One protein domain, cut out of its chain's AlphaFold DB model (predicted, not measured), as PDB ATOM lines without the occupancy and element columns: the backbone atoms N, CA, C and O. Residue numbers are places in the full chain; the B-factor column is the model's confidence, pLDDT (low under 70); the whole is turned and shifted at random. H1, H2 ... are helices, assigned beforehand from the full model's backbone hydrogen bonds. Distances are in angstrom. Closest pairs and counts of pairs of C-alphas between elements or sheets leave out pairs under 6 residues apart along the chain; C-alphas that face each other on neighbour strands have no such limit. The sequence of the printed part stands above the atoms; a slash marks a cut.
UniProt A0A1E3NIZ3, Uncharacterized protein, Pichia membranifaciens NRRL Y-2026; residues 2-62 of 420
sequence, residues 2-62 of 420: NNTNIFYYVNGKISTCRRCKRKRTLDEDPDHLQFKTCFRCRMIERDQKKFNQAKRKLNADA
ATOM      1  N   ASN A   2     237.230 305.463 227.985       37.97
ATOM      2  CA  ASN A   2     235.963 305.905 227.393       37.97
ATOM      3  C   ASN A   2     235.127 304.688 226.978       37.97
ATOM      4  O   ASN A   2     235.529 303.960 226.075       37.97
ATOM      5  N   ASN A   3     233.959 304.484 227.597       43.94
ATOM      6  CA  ASN A   3     233.029 303.413 227.222       43.94
ATOM      7  C   ASN A   3     232.289 303.749 225.915       43.94
ATOM      8  O   ASN A   3     231.139 304.203 225.916       43.94
ATOM      9  N   THR A   4     232.949 303.498 224.784       52.88
ATOM     10  CA  THR A   4     232.354 303.527 223.442       52.88
ATOM     11  C   THR A   4     231.412 302.335 223.259       52.88
ATOM     12  O   THR A   4     231.769 301.333 222.650       52.88
ATOM     13  N   ASN A   5     230.204 302.443 223.816       61.50
ATOM     14  CA  ASN A   5     229.140 301.447 223.677       61.50
ATOM     15  C   ASN A   5     228.806 301.250 222.186       61.50
ATOM     16  O   ASN A   5     228.205 302.134 221.567       61.50
ATOM     17  N   ILE A   6     229.186 300.108 221.608       79.50
ATOM     18  CA  ILE A   6     228.959 299.833 220.187       79.50
ATOM     19  C   ILE A   6     227.539 299.285 220.014       79.50
ATOM     20  O   ILE A   6     227.204 298.197 220.483       79.50
ATOM     21  N   PHE A   7     226.672 300.070 219.374       83.31
ATOM     22  CA  PHE A   7     225.266 299.717 219.180       83.31
ATOM     23  C   PHE A   7     225.064 298.770 217.994       83.31
ATOM     24  O   PHE A   7     225.731 298.895 216.970       83.31
ATOM     25  N   TYR A   8     224.090 297.868 218.109       81.62
ATOM     26  CA  TYR A   8     223.647 297.022 217.004       81.62
ATOM     27  C   TYR A   8     222.632 297.768 216.121       81.62
ATOM     28  O   TYR A   8     221.722 298.432 216.630       81.62
ATOM     29  N   TYR A   9     222.764 297.647 214.798       82.88
ATOM     30  CA  TYR A   9     221.925 298.337 213.812       82.88
ATOM     31  C   TYR A   9     221.151 297.339 212.949       82.88
ATOM     32  O   TYR A   9     221.691 296.326 212.515       82.88
ATOM     33  N   VAL A  10     219.891 297.662 212.654       81.44
ATOM     34  CA  VAL A  10     219.031 296.929 211.715       81.44
ATOM     35  C   VAL A  10     218.477 297.936 210.711       81.44
ATOM     36  O   VAL A  10     217.899 298.951 211.103       81.44
ATOM     37  N   ASN A  11     218.670 297.680 209.415       82.81
ATOM     38  CA  ASN A  11     218.236 298.547 208.310       82.81
ATOM     39  C   ASN A  11     218.641 300.027 208.510       82.81
ATOM     40  O   ASN A  11     217.820 300.937 208.395       82.81
ATOM     41  N   GLY A  12     219.904 300.256 208.893       81.06
ATOM     42  CA  GLY A  12     220.475 301.589 209.140       81.06
ATOM     43  C   GLY A  12     220.012 302.288 210.428       81.06
ATOM     44  O   GLY A  12     220.465 303.393 210.711       81.06
ATOM     45  N   LYS A  13     219.136 301.674 211.235       83.00
ATOM     46  CA  LYS A  13     218.609 302.254 212.483       83.00
ATOM     47  C   LYS A  13     219.107 301.472 213.696       83.00
ATOM     48  O   LYS A  13     219.220 300.252 213.643       83.00
ATOM     49  N   ILE A  14     219.381 302.166 214.803       85.31
ATOM     50  CA  ILE A  14     219.796 301.515 216.056       85.31
ATOM     51  C   ILE A  14     218.680 300.575 216.526       85.31
ATOM     52  O   ILE A  14     217.536 300.997 216.716       85.31
ATOM     53  N   SER A  15     219.023 299.308 216.750       86.69
ATOM     54  CA  SER A  15     218.102 298.320 217.297       86.69
ATOM     55  C   SER A  15     217.749 298.677 218.742       86.69
ATOM     56  O   SER A  15     218.623 298.956 219.564       86.69
ATOM     57  N   THR A  16     216.458 298.685 219.069       89.62
ATOM     58  CA  THR A  16     215.953 298.993 220.413       89.62
ATOM     59  C   THR A  16     214.997 297.903 220.881       89.62
ATOM     60  O   THR A  16     214.212 297.360 220.103       89.62
ATOM     61  N   CYS A  17     215.042 297.566 222.170       89.31
ATOM     62  CA  CYS A  17     214.086 296.621 222.744       89.31
ATOM     63  C   CYS A  17     212.665 297.206 222.697       89.31
ATOM     64  O   CYS A  17     212.402 298.240 223.315       89.31
ATOM     65  N   ARG A  18     211.707 296.520 222.050       89.75
ATOM     66  CA  ARG A  18     210.307 296.984 221.953       89.75
ATOM     67  C   ARG A  18     209.682 297.285 223.323       89.75
ATOM     68  O   ARG A  18     208.863 298.204 223.404       89.75
ATOM     69  N   ARG A  19     210.075 296.538 224.367       88.19
ATOM     70  CA  ARG A  19     209.565 296.654 225.743       88.19
ATOM     71  C   ARG A  19     210.261 297.774 226.528       88.19
ATOM     72  O   ARG A  19     209.632 298.794 226.773       88.19
ATOM     73  N   CYS A  20     211.548 297.637 226.861       89.06
ATOM     74  CA  CYS A  20     212.269 298.609 227.706       89.06
ATOM     75  C   CYS A  20     212.930 299.786 226.958       89.06
ATOM     76  O   CYS A  20     213.632 300.576 227.579       89.06
ATOM     77  N   LYS A  21     212.762 299.895 225.630       89.88
ATOM     78  CA  LYS A  21     213.296 300.950 224.733       89.88
ATOM     79  C   LYS A  21     214.824 301.111 224.678       89.88
ATOM     80  O   LYS A  21     215.320 301.817 223.803       89.88
ATOM     81  N   ARG A  22     215.581 300.426 225.543       87.38
ATOM     82  CA  ARG A  22     217.051 300.418 225.561       87.38
ATOM     83  C   ARG A  22     217.615 300.056 224.179       87.38
ATOM     84  O   ARG A  22     217.162 299.091 223.559       87.38
ATOM     85  N   LYS A  23     218.609 300.828 223.725       88.69
ATOM     86  CA  LYS A  23     219.446 300.511 222.556       88.69
ATOM     87  C   LYS A  23     220.184 299.195 222.818       88.69
ATOM     88  O   LYS A  23     220.741 299.031 223.903       88.69
ATOM     89  N   ARG A  24     220.174 298.274 221.857       82.94
ATOM     90  CA  ARG A  24     220.899 296.997 221.943       82.94
ATOM     91  C   ARG A  24     222.365 297.234 221.573       82.94
ATOM     92  O   ARG A  24     222.634 297.963 220.616       82.94
ATOM     93  N   THR A  25     223.293 296.664 222.330       82.62
ATOM     94  CA  THR A  25     224.726 296.680 222.006       82.62
ATOM     95  C   THR A  25     225.130 295.387 221.302       82.62
ATOM     96  O   THR A  25     224.351 294.434 221.257       82.62
ATOM     97  N   LEU A  26     226.324 295.371 220.711       70.56
ATOM     98  CA  LEU A  26     226.897 294.187 220.057       70.56
ATOM     99  C   LEU A  26     227.333 293.083 221.040       70.56
ATOM    100  O   LEU A  26     227.605 291.973 220.604       70.56
ATOM    101  N   ASP A  27     227.345 293.369 222.345       75.62
ATOM    102  CA  ASP A  27     227.632 292.395 223.411       75.62
ATOM    103  C   ASP A  27     226.425 291.487 223.730       75.62
ATOM    104  O   ASP A  27     226.549 290.524 224.486       75.62
ATOM    105  N   GLU A  28     225.237 291.778 223.182       72.25
ATOM    106  CA  GLU A  28     224.128 290.823 223.201       72.25
ATOM    107  C   GLU A  28     224.321 289.786 222.084       72.25
ATOM    108  O   GLU A  28     224.329 290.131 220.907       72.25
ATOM    109  N   ASP A  29     224.422 288.516 222.480       77.38
ATOM    110  CA  ASP A  29     224.499 287.317 221.633       77.38
ATOM    111  C   ASP A  29     223.657 287.409 220.327       77.38
ATOM    112  O   ASP A  29     222.452 287.702 220.400       77.38
ATOM    113  N   PRO A  30     224.244 287.137 219.136       76.25
ATOM    114  CA  PRO A  30     223.551 287.144 217.845       76.25
ATOM    115  C   PRO A  30     222.226 286.376 217.811       76.25
ATOM    116  O   PRO A  30     221.238 286.899 217.278       76.25
ATOM    117  N   ASP A  31     222.146 285.205 218.450       78.44
ATOM    118  CA  ASP A  31     220.912 284.405 218.505       78.44
ATOM    119  C   ASP A  31     219.796 285.118 219.278       78.44
ATOM    120  O   ASP A  31     218.605 284.853 219.082       78.44
ATOM    121  N   HIS A  32     220.150 286.090 220.115       77.56
ATOM    122  CA  HIS A  32     219.221 286.950 220.824       77.56
ATOM    123  C   HIS A  32     218.935 288.270 220.088       77.56
ATOM    124  O   HIS A  32     217.880 288.874 220.336       77.56
ATOM    125  N   LEU A  33     219.797 288.724 219.171       78.69
ATOM    126  CA  LEU A  33     219.622 289.968 218.402       78.69
ATOM    127  C   LEU A  33     218.466 289.912 217.389       78.69
ATOM    128  O   LEU A  33     217.794 290.927 217.195       78.69
ATOM    129  N   GLN A  34     218.144 288.732 216.845       83.25
ATOM    130  CA  GLN A  34     217.011 288.527 215.919       83.25
ATOM    131  C   GLN A  34     215.623 288.877 216.509       83.25
ATOM    132  O   GLN A  34     214.665 289.133 215.778       83.25
ATOM    133  N   PHE A  35     215.480 288.898 217.841       85.06
ATOM    134  CA  PHE A  35     214.193 289.126 218.504       85.06
ATOM    135  C   PHE A  35     213.870 290.617 218.706       85.06
ATOM    136  O   PHE A  35     214.734 291.444 218.984       85.06
ATOM    137  N   LYS A  36     212.577 290.973 218.669       87.75
ATOM    138  CA  LYS A  36     212.099 292.361 218.881       87.75
ATOM    139  C   LYS A  36     212.203 292.843 220.345       87.75
ATOM    140  O   LYS A  36     211.873 293.991 220.640       87.75
ATOM    141  N   THR A  37     212.646 291.992 221.268       88.44
ATOM    142  CA  THR A  37     212.883 292.291 222.689       88.44
ATOM    143  C   THR A  37     214.261 291.778 223.109       88.44
ATOM    144  O   THR A  37     214.694 290.720 222.656       88.44
ATOM    145  N   CYS A  38     214.959 292.533 223.965       87.88
ATOM    146  CA  CYS A  38     216.286 292.158 224.456       87.88
ATOM    147  C   CYS A  38     216.241 290.940 225.392       87.88
ATOM    148  O   CYS A  38     215.190 290.603 225.952       87.88
ATOM    149  N   PHE A  39     217.399 290.305 225.590       82.56
ATOM    150  CA  PHE A  39     217.528 289.055 226.343       82.56
ATOM    151  C   PHE A  39     216.916 289.137 227.753       82.56
ATOM    152  O   PHE A  39     216.042 288.335 228.087       82.56
ATOM    153  N   ARG A  40     217.271 290.168 228.538       82.06
ATOM    154  CA  ARG A  40     216.753 290.370 229.908       82.06
ATOM    155  C   ARG A  40     215.223 290.486 229.954       82.06
ATOM    156  O   ARG A  40     214.604 289.906 230.839       82.06
ATOM    157  N   CYS A  41     214.588 291.154 228.984       84.62
ATOM    158  CA  CYS A  41     213.120 291.195 228.904       84.62
ATOM    159  C   CYS A  41     212.509 289.827 228.554       84.62
ATOM    160  O   CYS A  41     211.477 289.471 229.119       84.62
ATOM    161  N   ARG A  42     213.146 289.049 227.669       86.25
ATOM    162  CA  ARG A  42     212.665 287.708 227.288       86.25
ATOM    163  C   ARG A  42     212.801 286.685 228.416       86.25
ATOM    164  O   ARG A  42     211.968 285.785 228.491       86.25
ATOM    165  N   MET A  43     213.802 286.807 229.293       84.25
ATOM    166  CA  MET A  43     213.902 285.944 230.481       84.25
ATOM    167  C   MET A  43     212.788 286.261 231.483       84.25
ATOM    168  O   MET A  43     212.044 285.359 231.848       84.25
ATOM    169  N   ILE A  44     212.550 287.545 231.789       81.75
ATOM    170  CA  ILE A  44     211.416 287.971 232.632       81.75
ATOM    171  C   ILE A  44     210.079 287.441 232.078       81.75
ATOM    172  O   ILE A  44     209.267 286.913 232.833       81.75
ATOM    173  N   GLU A  45     209.855 287.505 230.761       85.25
ATOM    174  CA  GLU A  45     208.659 286.936 230.108       85.25
ATOM    175  C   GLU A  45     208.576 285.407 230.228       85.25
ATOM    176  O   GLU A  45     207.504 284.860 230.505       85.25
ATOM    177  N   ARG A  46     209.699 284.705 230.041       86.38
ATOM    178  CA  ARG A  46     209.790 283.243 230.165       86.38
ATOM    179  C   ARG A  46     209.495 282.787 231.593       86.38
ATOM    180  O   ARG A  46     208.743 281.830 231.769       86.38
ATOM    181  N   ASP A  47     210.025 283.478 232.594       76.75
ATOM    182  CA  ASP A  47     209.882 283.087 233.995       76.75
ATOM    183  C   ASP A  47     208.529 283.523 234.581       76.75
ATOM    184  O   ASP A  47     207.897 282.733 235.282       76.75
ATOM    185  N   GLN A  48     207.971 284.669 234.162       78.12
ATOM    186  CA  GLN A  48     206.553 284.991 234.398       78.12
ATOM    187  C   GLN A  48     205.617 283.939 233.774       78.12
ATOM    188  O   GLN A  48     204.598 283.590 234.374       78.12
ATOM    189  N   LYS A  49     205.950 283.387 232.597       85.44
ATOM    190  CA  LYS A  49     205.169 282.299 231.985       85.44
ATOM    191  C   LYS A  49     205.295 280.987 232.770       85.44
ATOM    192  O   LYS A  49     204.268 280.356 233.010       85.44
ATOM    193  N   LYS A  50     206.501 280.607 233.219       83.06
ATOM    194  CA  LYS A  50     206.716 279.437 234.100       83.06
ATOM    195  C   LYS A  50     205.944 279.568 235.414       83.06
ATOM    196  O   LYS A  50     205.224 278.646 235.776       83.06
ATOM    197  N   PHE A  51     206.048 280.711 236.096       79.12
ATOM    198  CA  PHE A  51     205.364 280.960 237.368       79.12
ATOM    199  C   PHE A  51     203.840 280.854 237.223       79.12
ATOM    200  O   PHE A  51     203.190 280.135 237.977       79.12
ATOM    201  N   ASN A  52     203.268 281.480 236.190       79.38
ATOM    202  CA  ASN A  52     201.837 281.362 235.906       79.38
ATOM    203  C   ASN A  52     201.419 279.937 235.500       79.38
ATOM    204  O   ASN A  52     200.293 279.535 235.782       79.38
ATOM    205  N   GLN A  53     202.300 279.153 234.872       85.31
ATOM    206  CA  GLN A  53     202.048 277.737 234.586       85.31
ATOM    207  C   GLN A  53     202.093 276.878 235.861       85.31
ATOM    208  O   GLN A  53     201.223 276.030 236.037       85.31
ATOM    209  N   ALA A  54     203.042 277.127 236.768       75.75
ATOM    210  CA  ALA A  54     203.131 276.456 238.064       75.75
ATOM    211  C   ALA A  54     201.918 276.779 238.953       75.75
ATOM    212  O   ALA A  54     201.267 275.860 239.441       75.75
ATOM    213  N   LYS A  55     201.529 278.058 239.064       76.69
ATOM    214  CA  LYS A  55     200.311 278.474 239.783       76.69
ATOM    215  C   LYS A  55     199.047 277.827 239.202       76.69
ATOM    216  O   LYS A  55     198.177 277.405 239.952       76.69
ATOM    217  N   ARG A  56     198.947 277.697 237.873       79.06
ATOM    218  CA  ARG A  56     197.824 276.987 237.226       79.06
ATOM    219  C   ARG A  56     197.820 275.484 237.506       79.06
ATOM    220  O   ARG A  56     196.733 274.943 237.654       79.06
ATOM    221  N   LYS A  57     198.988 274.833 237.598       74.94
ATOM    222  CA  LYS A  57     199.083 273.432 238.036       74.94
ATOM    223  C   LYS A  57     198.623 273.281 239.483       74.94
ATOM    224  O   LYS A  57     197.618 272.626 239.696       74.94
ATOM    225  N   LEU A  58     199.234 274.002 240.426       65.06
ATOM    226  CA  LEU A  58     198.870 273.946 241.849       65.06
ATOM    227  C   LEU A  58     197.368 274.183 242.086       65.06
ATOM    228  O   LEU A  58     196.737 273.439 242.831       65.06
ATOM    229  N   ASN A  59     196.765 275.163 241.401       67.38
ATOM    230  CA  ASN A  59     195.319 275.387 241.468       67.38
ATOM    231  C   ASN A  59     194.501 274.225 240.868       67.38
ATOM    232  O   ASN A  59     193.457 273.884 241.419       67.38
ATOM    233  N   ALA A  60     194.931 273.625 239.754       67.38
ATOM    234  CA  ALA A  60     194.257 272.472 239.153       67.38
ATOM    235  C   ALA A  60     194.377 271.214 240.029       67.38
ATOM    236  O   ALA A  60     193.376 270.542 240.255       67.38
ATOM    237  N   ASP A  61     195.564 270.946 240.577       58.84
ATOM    238  CA  ASP A  61     195.850 269.801 241.445       58.84
ATOM    239  C   ASP A  61     195.046 269.892 242.760       58.84
ATOM    240  O   ASP A  61     194.476 268.898 243.211       58.84
ATOM    241  N   ALA A  62     194.900 271.103 243.318       55.44
ATOM    242  CA  ALA A  62     194.020 271.373 244.459       55.44
ATOM    243  C   ALA A  62     192.522 271.238 244.110       55.44
ATOM    244  O   ALA A  62     191.755 270.678 244.890       55.44
TER     245      ALA A  62
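AT A GLANCE: This is residues 2 to 62 of the 420 residues of an uncharacterized protein of Pichia membranifaciens NRRL Y-2026 (UniProt A0A1E3NIZ3). One long helix, H2, is a handle whose residues 43 to 62 stick out free from a small head of loops. The head is made by residues 2 to 42, with the short helix H1 in it and a short antiparallel pairing of residues 9 to 10 with 13 to 14. The printed part has 61 residues, with H1 then H2 along the chain and no named strand; the class is all helix, though only 28 residues are in named elements. It is an extended rod, radius of gyration of the C-alphas 16.3 A, spanning 55 by 26 by 19 A.

IN THESE COORDINATES: H2, residues 39 to 62, runs 34.5 A from C-alpha 39 at (217.528, 289.055, 226.343) to C-alpha 62 at (194.020, 271.373, 244.459). H1 is residues 30 to 33, beginning at C-alpha 30 (223.551, 287.144, 217.845).

HOW THE PARTS SIT: H2 and H1 are close but not clearly touching; their closest C-alphas, of Phe 39 and His 32, are 6.1 A apart. A tight link of 5 residues joins them. In H2 every O i to N i+4 pair is within hydrogen-bond range; H1 is too short for such a pair.

THE WHOLE: The C-alphas farthest apart, of Asn 2 and Ala 62, are 56.9 A apart. The printed part has no cut. Residues 2 to 29 hold no named element. pLDDT is under 70 at residues 2 to 5 and 58 to 62.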